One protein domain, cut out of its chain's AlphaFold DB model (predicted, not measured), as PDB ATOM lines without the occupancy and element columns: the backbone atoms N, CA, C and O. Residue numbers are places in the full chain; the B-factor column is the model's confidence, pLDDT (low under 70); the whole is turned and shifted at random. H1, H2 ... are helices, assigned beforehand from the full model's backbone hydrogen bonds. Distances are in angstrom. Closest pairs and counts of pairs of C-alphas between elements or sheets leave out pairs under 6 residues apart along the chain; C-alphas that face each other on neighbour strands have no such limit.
ATOM      1  N   GLN A 413     270.225 299.559 212.864       95.81
ATOM      2  CA  GLN A 413     269.339 299.056 211.829       95.81
ATOM      3  C   GLN A 413     268.652 297.802 212.347       95.81
ATOM      4  O   GLN A 413     269.314 296.811 212.655       95.81
ATOM      5  N   VAL A 414     267.323 297.851 212.438       95.38
ATOM      6  CA  VAL A 414     266.545 296.674 212.829       95.38
ATOM      7  C   VAL A 414     266.766 295.601 211.774       95.38
ATOM      8  O   VAL A 414     266.620 295.854 210.579       95.38
ATOM      9  N   ASN A 415     267.196 294.432 212.231       92.94
ATOM     10  CA  ASN A 415     267.473 293.292 211.378       92.94
ATOM     11  C   ASN A 415     267.043 292.024 212.113       92.94
ATOM     12  O   ASN A 415     267.798 291.453 212.908       92.94
ATOM     13  N   VAL A 416     265.805 291.606 211.879       91.50
ATOM     14  CA  VAL A 416     265.203 290.481 212.602       91.50
ATOM     15  C   VAL A 416     265.925 289.164 212.284       91.50
ATOM     16  O   VAL A 416     266.068 288.312 213.164       91.50
ATOM     17  N   ASP A 417     266.516 289.021 211.093       90.00
ATOM     18  CA  ASP A 417     267.339 287.854 210.748       90.00
ATOM     19  C   ASP A 417     268.527 287.669 211.701       90.00
ATOM     20  O   ASP A 417     268.917 286.532 211.986       90.00
ATOM     21  N   LEU A 418     269.112 288.756 212.223       86.88
ATOM     22  CA  LEU A 418     270.184 288.664 213.220       86.88
ATOM     23  C   LEU A 418     269.689 288.063 214.539       86.88
ATOM     24  O   LEU A 418     270.445 287.333 215.184       86.88
ATOM     25  N   LEU A 419     268.428 288.295 214.917       85.25
ATOM     26  CA  LEU A 419     267.826 287.679 216.101       85.25
ATOM     27  C   LEU A 419     267.630 286.176 215.899       85.25
ATOM     28  O   LEU A 419     267.996 285.395 216.780       85.25
ATOM     29  N   TYR A 420     267.143 285.754 214.727       84.69
ATOM     30  CA  TYR A 420     266.965 284.335 214.392       84.69
ATOM     31  C   TYR A 420     268.299 283.593 214.241       84.69
ATOM     32  O   TYR A 420     268.505 282.556 214.874       84.69
ATOM     33  N   LYS A 421     269.264 284.145 213.490       82.81
ATOM     34  CA  LYS A 421     270.644 283.613 213.418       82.81
ATOM     35  C   LYS A 421     271.325 283.637 214.789       82.81
ATOM     36  O   LYS A 421     272.247 282.866 215.068       82.81
ATOM     37  N   GLY A 422     270.899 284.560 215.645       70.31
ATOM     38  CA  GLY A 422     271.292 284.707 217.037       70.31
ATOM     39  C   GLY A 422     270.695 283.670 217.984       70.31
ATOM     40  O   GLY A 422     271.230 283.503 219.073       70.31
ATOM     41  N   GLY A 423     269.603 282.999 217.607       76.00
ATOM     42  CA  GLY A 423     268.758 282.252 218.545       76.00
ATOM     43  C   GLY A 423     268.084 283.134 219.609       76.00
ATOM     44  O   GLY A 423     267.446 282.611 220.519       76.00
ATOM     45  N   LEU A 424     268.215 284.461 219.496       79.19
ATOM     46  CA  LEU A 424     267.677 285.451 220.432       79.19
ATOM     47  C   LEU A 424     266.175 285.651 220.248       79.19
ATOM     48  O   LEU A 424     265.514 286.137 221.155       79.19
ATOM     49  N   ASN A 425     265.615 285.222 219.116       81.00
ATOM     50  CA  ASN A 425     264.177 285.259 218.874       81.00
ATOM     51  C   ASN A 425     263.373 284.523 219.964       81.00
ATOM     52  O   ASN A 425     262.257 284.914 220.255       81.00
ATOM     53  N   ARG A 426     263.949 283.501 220.614       81.06
ATOM     54  CA  ARG A 426     263.291 282.740 221.697       81.06
ATOM     55  C   ARG A 426     263.070 283.537 222.984       81.06
ATOM     56  O   ARG A 426     262.386 283.048 223.876       81.06
ATOM     57  N   ARG A 427     263.721 284.693 223.117       81.69
ATOM     58  CA  ARG A 427     263.640 285.553 224.299       81.69
ATOM     59  C   ARG A 427     262.407 286.456 224.281       81.69
ATOM     60  O   ARG A 427     261.921 286.815 225.345       81.69
ATOM     61  N   PHE A 428     261.928 286.799 223.091       86.81
ATOM     62  CA  PHE A 428     260.831 287.737 222.879       86.81
ATOM     63  C   PHE A 428     259.513 286.986 222.679       86.81
ATOM     64  O   PHE A 428     259.513 285.852 222.192       86.81
ATOM     65  N   THR A 429     258.393 287.618 223.031       89.06
ATOM     66  CA  THR A 429     257.061 287.088 222.706       89.06
ATOM     67  C   THR A 429     256.777 287.188 221.205       89.06
ATOM     68  O   THR A 429     257.440 287.937 220.479       89.06
ATOM     69  N   ASP A 430     255.773 286.454 220.724       89.31
ATOM     70  CA  ASP A 430     255.377 286.501 219.312       89.31
ATOM     71  C   ASP A 430     254.916 287.913 218.906       89.31
ATOM     72  O   ASP A 430     255.252 288.393 217.820       89.31
ATOM     73  N   GLU A 431     254.222 288.628 219.796       91.56
ATOM     74  CA  GLU A 431     253.811 290.021 219.600       91.56
ATOM     75  C   GLU A 431     255.015 290.968 219.524       91.56
ATOM     76  O   GLU A 431     255.082 291.824 218.636       91.56
ATOM     77  N   GLN A 432     256.010 290.782 220.398       92.12
ATOM     78  CA  GLN A 432     257.238 291.575 220.373       92.12
ATOM     79  C   GLN A 432     258.036 291.345 219.084       92.12
ATOM     80  O   GLN A 432     258.528 292.306 218.486       92.12
ATOM     81  N   LEU A 433     258.140 290.094 218.622       92.69
ATOM     82  CA  LEU A 433     258.786 289.754 217.351       92.69
ATOM     83  C   LEU A 433     258.029 290.318 216.151       92.69
ATOM     84  O   LEU A 433     258.655 290.755 215.181       92.69
ATOM     85  N   LYS A 434     256.696 290.346 216.207       94.06
ATOM     86  CA  LYS A 434     255.871 290.962 215.167       94.06
ATOM     87  C   LYS A 434     256.136 292.466 215.071       94.06
ATOM     88  O   LYS A 434     256.401 292.949 213.975       94.06
ATOM     89  N   ALA A 435     256.163 293.175 216.201       94.12
ATOM     90  CA  ALA A 435     256.524 294.594 216.243       94.12
ATOM     91  C   ALA A 435     257.922 294.849 215.649       94.12
ATOM     92  O   ALA A 435     258.108 295.744 214.827       94.12
ATOM     93  N   LEU A 436     258.905 294.010 215.993       94.69
ATOM     94  CA  LEU A 436     260.254 294.094 215.424       94.69
ATOM     95  C   LEU A 436     260.272 293.837 213.912       94.69
ATOM     96  O   LEU A 436     261.000 294.513 213.191       94.69
ATOM     97  N   SER A 437     259.445 292.910 213.431       94.44
ATOM     98  CA  SER A 437     259.306 292.598 212.003       94.44
ATOM     99  C   SER A 437     258.696 293.759 211.212       94.44
ATOM    100  O   SER A 437     259.096 294.003 210.079       94.44
ATOM    101  N   GLU A 438     257.783 294.530 211.805       95.56
ATOM    102  CA  GLU A 438     257.232 295.752 211.193       95.56
ATOM    103  C   GLU A 438     258.248 296.908 211.125       95.56
ATOM    104  O   GLU A 438     258.117 297.831 210.310       95.56
ATOM    105  N   LEU A 439     259.272 296.871 211.979       95.56
ATOM    106  CA  LEU A 439     260.382 297.820 211.965       95.56
ATOM    107  C   LEU A 439     261.593 297.320 211.164       95.56
ATOM    108  O   LEU A 439     262.571 298.061 211.066       95.56
ATOM    109  N   ASP A 440     261.545 296.119 210.581       95.94
ATOM    110  CA  ASP A 440     262.694 295.506 209.914       95.94
ATOM    111  C   ASP A 440     263.254 296.384 208.783       95.94
ATOM    112  O   ASP A 440     262.533 297.036 208.023       95.94
ATOM    113  N   GLY A 441     264.581 296.483 208.724       93.19
ATOM    114  CA  GLY A 441     265.309 297.347 207.801       93.19
ATOM    115  C   GLY A 441     265.306 298.842 208.152       93.19
ATOM    116  O   GLY A 441     266.145 299.571 207.605       93.19
ATOM    117  N   LYS A 442     264.441 299.324 209.063       96.31
ATOM    118  CA  LYS A 442     264.427 300.737 209.482       96.31
ATOM    119  C   LYS A 442     265.706 301.094 210.238       96.31
ATOM    120  O   LYS A 442     266.216 300.322 211.054       96.31
ATOM    121  N   LYS A 443     266.211 302.301 209.969       95.88
ATOM    122  CA  LYS A 443     267.409 302.853 210.608       95.88
ATOM    123  C   LYS A 443     267.032 303.855 211.688       95.88
ATOM    124  O   LYS A 443     266.200 304.731 211.461       95.88
ATOM    125  N   PHE A 444     267.706 303.765 212.825       95.12
ATOM    126  CA  PHE A 444     267.561 304.681 213.947       95.12
ATOM    127  C   PHE A 444     268.920 305.287 214.281       95.12
ATOM    128  O   PHE A 444     269.937 304.600 214.272       95.12
ATOM    129  N   LYS A 445     268.958 306.593 214.548       92.44
ATOM    130  CA  LYS A 445     270.214 307.301 214.836       92.44
ATOM    131  C   LYS A 445     270.670 307.105 216.284       92.44
ATOM    132  O   LYS A 445     271.866 307.177 216.552       92.44
ATOM    133  N   ARG A 446     269.723 306.920 217.208       94.50
ATOM    134  CA  ARG A 446     269.962 306.832 218.653       94.50
ATOM    135  C   ARG A 446     269.113 305.738 219.288       94.50
ATOM    136  O   ARG A 446     268.017 305.443 218.808       94.50
ATOM    137  N   LYS A 447     269.583 305.205 220.420       94.00
ATOM    138  CA  LYS A 447     268.903 304.157 221.206       94.00
ATOM    139  C   LYS A 447     267.457 304.521 221.544       94.00
ATOM    140  O   LYS A 447     266.543 303.742 221.286       94.00
ATOM    141  N   TRP A 448     267.232 305.746 222.019       93.62
ATOM    142  CA  TRP A 448     265.893 306.204 222.391       93.62
ATOM    143  C   TRP A 448     264.936 306.341 221.196       93.62
ATOM    144  O   TRP A 448     263.734 306.219 221.393       93.62
ATOM    145  N   ASN A 449     265.424 306.512 219.958       94.69
ATOM    146  CA  ASN A 449     264.541 306.519 218.785       94.69
ATOM    147  C   ASN A 449     263.916 305.139 218.548       94.69
ATOM    148  O   ASN A 449     262.731 305.050 218.237       94.69
ATOM    149  N   LEU A 450     264.708 304.072 218.706       95.06
ATOM    150  CA  LEU A 450     264.202 302.704 218.611       95.06
ATOM    151  C   LEU A 450     263.258 302.394 219.779       95.06
ATOM    152  O   LEU A 450     262.179 301.860 219.550       95.06
ATOM    153  N   ALA A 451     263.628 302.771 221.009       93.81
ATOM    154  CA  ALA A 451     262.764 302.582 222.177       93.81
ATOM    155  C   ALA A 451     261.405 303.268 222.006       93.81
ATOM    156  O   ALA A 451     260.374 302.669 222.286       93.81
ATOM    157  N   GLN A 452     261.399 304.506 221.505       93.06
ATOM    158  CA  GLN A 452     260.174 305.256 221.255       93.06
ATOM    159  C   GLN A 452     259.316 304.590 220.171       93.06
ATOM    160  O   GLN A 452     258.120 304.414 220.386       93.06
ATOM    161  N   ALA A 453     259.917 304.156 219.058       94.62
ATOM    162  CA  ALA A 453     259.199 303.436 218.005       94.62
ATOM    163  C   ALA A 453     258.605 302.106 218.498       94.62
ATOM    164  O   ALA A 453     257.500 301.744 218.115       94.62
ATOM    165  N   LEU A 454     259.317 301.389 219.372       94.50
ATOM    166  CA  LEU A 454     258.808 300.167 219.993       94.50
ATOM    167  C   LEU A 454     257.712 300.464 221.024       94.50
ATOM    168  O   LEU A 454     256.748 299.717 221.096       94.50
ATOM    169  N   SER A 455     257.789 301.570 221.766       92.06
ATOM    170  CA  SER A 455     256.799 301.916 222.802       92.06
ATOM    171  C   SER A 455     255.376 302.178 222.281       92.06
ATOM    172  O   SER A 455     254.434 302.222 223.074       92.06
ATOM    173  N   GLU A 456     255.206 302.337 220.962       92.38
ATOM    174  CA  GLU A 456     253.892 302.404 220.306       92.38
ATOM    175  C   GLU A 456     253.150 301.055 220.352       92.38
ATOM    176  O   GLU A 456     251.921 301.019 220.271       92.38
ATOM    177  N   TYR A 457     253.881 299.956 220.542       93.19
ATOM    178  CA  TYR A 457     253.347 298.608 220.694       93.19
ATOM    179  C   TYR A 457     253.131 298.284 222.177       93.19
ATOM    180  O   TYR A 457     253.997 298.538 223.018       93.19
ATOM    181  N   SER A 458     251.982 297.687 222.510       88.06
ATOM    182  CA  SER A 458     251.575 297.390 223.893       88.06
ATOM    183  C   SER A 458     252.618 296.601 224.683       88.06
ATOM    184  O   SER A 458     252.894 296.944 225.828       88.06
ATOM    185  N   ASP A 459     253.230 295.594 224.061       88.00
ATOM    186  CA  ASP A 459     254.169 294.662 224.707       88.00
ATOM    187  C   ASP A 459     255.583 295.225 224.890       88.00
ATOM    188  O   ASP A 459     256.443 294.577 225.481       88.00
ATOM    189  N   TRP A 460     255.831 296.427 224.373       91.25
ATOM    190  CA  TRP A 460     257.087 297.166 224.509       91.25
ATOM    191  C   TRP A 460     256.929 298.421 225.374       91.25
ATOM    192  O   TRP A 460     257.883 299.184 225.558       91.25
ATOM    193  N   LYS A 461     255.728 298.662 225.903       91.94
ATOM    194  CA  LYS A 461     255.413 299.861 226.668       91.94
ATOM    195  C   LYS A 461     255.769 299.673 228.141       91.94
ATOM    196  O   LYS A 461     255.231 298.801 228.813       91.94
ATOM    197  N   LEU A 462     256.630 300.549 228.657       89.50
ATOM    198  CA  LEU A 462     256.933 300.599 230.087       89.50
ATOM    199  C   LEU A 462     255.695 301.017 230.897       89.50
ATOM    200  O   LEU A 462     254.934 301.902 230.496       89.50
ATOM    201  N   ILE A 463     255.520 300.395 232.062       89.00
ATOM    202  CA  ILE A 463     254.446 300.704 233.010       89.00
ATOM    203  C   ILE A 463     254.937 301.797 233.961       89.00
ATOM    204  O   ILE A 463     255.765 301.536 234.837       89.00
ATOM    205  N   GLU A 464     254.420 303.016 233.810       85.38
ATOM    206  CA  GLU A 464     254.786 304.156 234.655       85.38
ATOM    207  C   GLU A 464     253.537 304.857 235.231       85.38
ATOM    208  O   GLU A 464     252.687 305.303 234.457       85.38
ATOM    209  N   PRO A 465     253.401 304.987 236.572       84.12
ATOM    210  CA  PRO A 465     254.263 304.421 237.615       84.12
ATOM    211  C   PRO A 465     253.970 302.923 237.866       84.12
ATOM    212  O   PRO A 465     252.801 302.529 237.840       84.12
ATOM    213  N   PRO A 466     254.990 302.089 238.159       81.62
ATOM    214  CA  PRO A 466     254.783 300.678 238.483       81.62
ATOM    215  C   PRO A 466     253.992 300.541 239.791       81.62
ATOM    216  O   PRO A 466     254.375 301.109 240.815       81.62
ATOM    217  N   GLN A 467     252.894 299.784 239.760       84.62
ATOM    218  CA  GLN A 467     251.980 299.592 240.894       84.62
ATOM    219  C   GLN A 467     252.291 298.310 241.677       84.62
ATOM    220  O   GLN A 467     251.925 298.191 242.846       84.62
ATOM    221  N   SER A 468     252.972 297.348 241.049       81.50
ATOM    222  CA  SER A 468     253.310 296.050 241.636       81.50
ATOM    223  C   SER A 468     254.787 295.671 241.443       81.50
ATOM    224  O   SER A 468     255.481 296.208 240.580       81.50
ATOM    225  N   GLU A 469     255.285 294.707 242.228       71.56
ATOM    226  CA  GLU A 469     256.605 294.093 241.981       71.56
ATOM    227  C   GLU A 469     256.667 293.371 240.624       71.56
ATOM    228  O   GLU A 469     257.725 293.313 239.999       71.56
ATOM    229  N   ALA A 470     255.533 292.868 240.125       73.19
ATOM    230  CA  ALA A 470     255.465 292.298 238.784       73.19
ATOM    231  C   ALA A 470     255.669 293.376 237.706       73.19
ATOM    232  O   ALA A 470     256.388 293.125 236.744       73.19
ATOM    233  N   ASP A 471     255.130 294.584 237.902       80.75
ATOM    234  CA  ASP A 471     255.304 295.712 236.973       80.75
ATOM    235  C   ASP A 471     256.761 296.187 236.953       80.75
ATOM    236  O   ASP A 471     257.319 296.475 235.895       80.75
ATOM    237  N   LYS A 472     257.410 296.235 238.127       74.44
ATOM    238  CA  LYS A 472     258.841 296.557 238.227       74.44
ATOM    239  C   LYS A 472     259.682 295.534 237.478       74.44
ATOM    240  O   LYS A 472     260.504 295.924 236.654       74.44
ATOM    241  N   LYS A 473     259.436 294.244 237.722       72.75
ATOM    242  CA  LYS A 473     260.137 293.160 237.035       72.75
ATOM    243  C   LYS A 473     259.910 293.210 235.522       72.75
ATOM    244  O   LYS A 473     260.868 293.102 234.771       72.75
ATOM    245  N   HIS A 474     258.678 293.447 235.075       82.25
ATOM    246  CA  HIS A 474     258.361 293.617 233.657       82.25
ATOM    247  C   HIS A 474     259.156 294.770 233.025       82.25
ATOM    248  O   HIS A 474     259.773 294.599 231.975       82.25
ATOM    249  N   ASN A 475     259.210 295.928 233.688       87.69
ATOM    250  CA  ASN A 475     260.001 297.066 233.222       87.69
ATOM    251  C   ASN A 475     261.512 296.767 233.198       87.69
ATOM    252  O   ASN A 475     262.220 297.256 232.317       87.69
ATOM    253  N   GLU A 476     262.030 296.007 234.166       76.69
ATOM    254  CA  GLU A 476     263.429 295.559 234.187       76.69
ATOM    255  C   GLU A 476     263.738 294.603 233.028       76.69
ATOM    256  O   GLU A 476     264.748 294.786 232.342       76.69
ATOM    257  N   ASP A 477     262.851 293.639 232.777       80.25
ATOM    258  CA  ASP A 477     262.961 292.687 231.673       80.25
ATOM    259  C   ASP A 477     262.943 293.431 230.322       80.25
ATOM    260  O   ASP A 477     263.864 293.260 229.521       80.25
ATOM    261  N   LEU A 478     262.007 294.370 230.116       88.44
ATOM    262  CA  LEU A 478     261.949 295.198 228.901       88.44
ATOM    263  C   LEU A 478     263.196 296.061 228.690       88.44
ATOM    264  O   LEU A 478     263.697 296.179 227.571       88.44
ATOM    265  N   LYS A 479     263.731 296.670 229.754       87.06
ATOM    266  CA  LYS A 479     264.986 297.431 229.664       87.06
ATOM    267  C   LYS A 479     266.151 296.522 229.280       87.06
ATOM    268  O   LYS A 479     266.964 296.898 228.437       87.06
ATOM    269  N   SER A 480     266.221 295.321 229.858       79.75
ATOM    270  CA  SER A 480     267.219 294.316 229.483       79.75
ATOM    271  C   SER A 480     267.084 293.899 228.017       79.75
ATOM    272  O   SER A 480     268.091 293.681 227.344       79.75
ATOM    273  N   ASP A 481     265.858 293.777 227.526       87.25
ATOM    274  CA  ASP A 481     265.557 293.389 226.154       87.25
ATOM    275  C   ASP A 481     265.963 294.480 225.158       87.25
ATOM    276  O   ASP A 481     266.642 294.189 224.170       87.25
ATOM    277  N   LEU A 482     265.667 295.747 225.459       91.31
ATOM    278  CA  LEU A 482     266.131 296.894 224.675       91.31
ATOM    279  C   LEU A 482     267.662 296.953 224.584       91.31
ATOM    280  O   LEU A 482     268.201 297.148 223.497       91.31
ATOM    281  N   GLU A 483     268.377 296.720 225.688       86.50
ATOM    282  CA  GLU A 483     269.847 296.681 225.690       86.50
ATOM    283  C   GLU A 483     270.417 295.581 224.785       86.50
ATOM    284  O   GLU A 483     271.451 295.769 224.136       86.50
ATOM    285  N   ILE A 484     269.739 294.434 224.694       83.94
ATOM    286  CA  ILE A 484     270.109 293.370 223.755       83.94
ATOM    287  C   ILE A 484     269.865 293.831 222.319       83.94
ATOM    288  O   ILE A 484     270.752 293.679 221.476       83.94
ATOM    289  N   LEU A 485     268.707 294.436 222.038       91.06
ATOM    290  CA  LEU A 485     268.390 294.945 220.704       91.06
ATOM    291  C   LEU A 485     269.390 296.008 220.245       91.06
ATOM    292  O   LEU A 485     269.848 295.941 219.107       91.06
ATOM    293  N   TYR A 486     269.807 296.932 221.116       91.06
ATOM    294  CA  TYR A 486     270.819 297.931 220.763       91.06
ATOM    295  C   TYR A 486     272.139 297.288 220.341       91.06
ATOM    296  O   TYR A 486     272.779 297.749 219.401       91.06
ATOM    297  N   LYS A 487     272.554 296.203 220.995       85.25
ATOM    298  CA  LYS A 487     273.784 295.493 220.626       85.25
ATOM    299  C   LYS A 487     273.636 294.738 219.310       85.25
ATOM    300  O   LYS A 487     274.535 294.795 218.479       85.25
ATOM    301  N   VAL A 488     272.513 294.045 219.115       87.62
ATOM    302  CA  VAL A 488     272.277 293.227 217.915       87.62
ATOM    303  C   VAL A 488     272.086 294.091 216.673       87.62
ATOM    304  O   VAL A 488     272.586 293.746 215.606       87.62
ATOM    305  N   PHE A 489     271.376 295.209 216.806       93.12
ATOM    306  CA  PHE A 489     271.041 296.099 215.697       93.12
ATOM    307  C   PHE A 489     272.069 297.201 215.467       93.12
ATOM    308  O   PHE A 489     271.861 298.023 214.578       93.12
ATOM    309  N   TYR A 490     273.157 297.252 216.239       90.69
ATOM    310  CA  TYR A 490     274.212 298.234 216.013       90.69
ATOM    311  C   TYR A 490     274.755 298.119 214.588       90.69
ATOM    312  O   TYR A 490     275.231 297.063 214.170       90.69
TER     313      TYR A 490
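AT A GLANCE: This is residues 413 to 490 of the 498 residues of the protein "Phosphate transporter" of Candidatus Cloacimonetes bacterium (UniProt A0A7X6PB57). H1 with H2, H3, H4 and the last part of the long helix H5 stand round in a loose ring of helices. The first part of H5, with the link of residues 456 to 468 that leads into it, reaches beyond this ring and makes the long axis. The printed part has 78 residues with five named helices, H1 to H5 in chain order, and no named strand: the class is all helix. It is compact, with a radius of gyration of the C-alphas of 12.3 A and spans of 35 by 25 by 19 A.

IN THESE COORDINATES: Find C-alpha 416 at (265.203, 290.481, 212.602); there H1 begins, residues 416 to 421, 8.8 A long. Next come H2, residues 424 to 427, 5.6 A, and H3, residues 430 to 438, 12.4 A. H4, residues 447 to 455, is also 12.4 A long. H5, residues 469 to 488, runs 28.7 A from (256.605, 294.093, 241.981) to C-alpha 488 at (272.277, 293.227, 217.915).

HOW THE PARTS SIT: Look first at H1: it is close but not clearly touching H2, closest C-alphas Leu 419 and Asn 425, 5.2 A. H1 and H3 are likewise close but not clearly touching, C-alphas of Val 416 and Ser 437 closest at 6.3 A, at a steep tilt of 58 degrees, opposite ways. H3 and H4 are close but not clearly touching, closest C-alphas Ala 435 and Leu 454, 7.1 A. So are H4 and H5, closest C-alphas Lys 447 and Tyr 486, 6.5 A, and H1 and H5, closest C-alphas Leu 418 and Val 488, 6.9 A, about perpendicular at 84 degrees. H3 and H5 are apart. In H1, H3, H4 and H5 every O i to N i+4 pair is within hydrogen-bond range; H2 is too short for one.

THE WHOLE: The C-alphas farthest apart, Lys 421 and Gln 467, are 36.9 A from each other. The printed part has no cut, and the link from H4 to H5, 13 residues, is long. Mean pLDDT of the printed part is 88.2, and no printed residue is under 70.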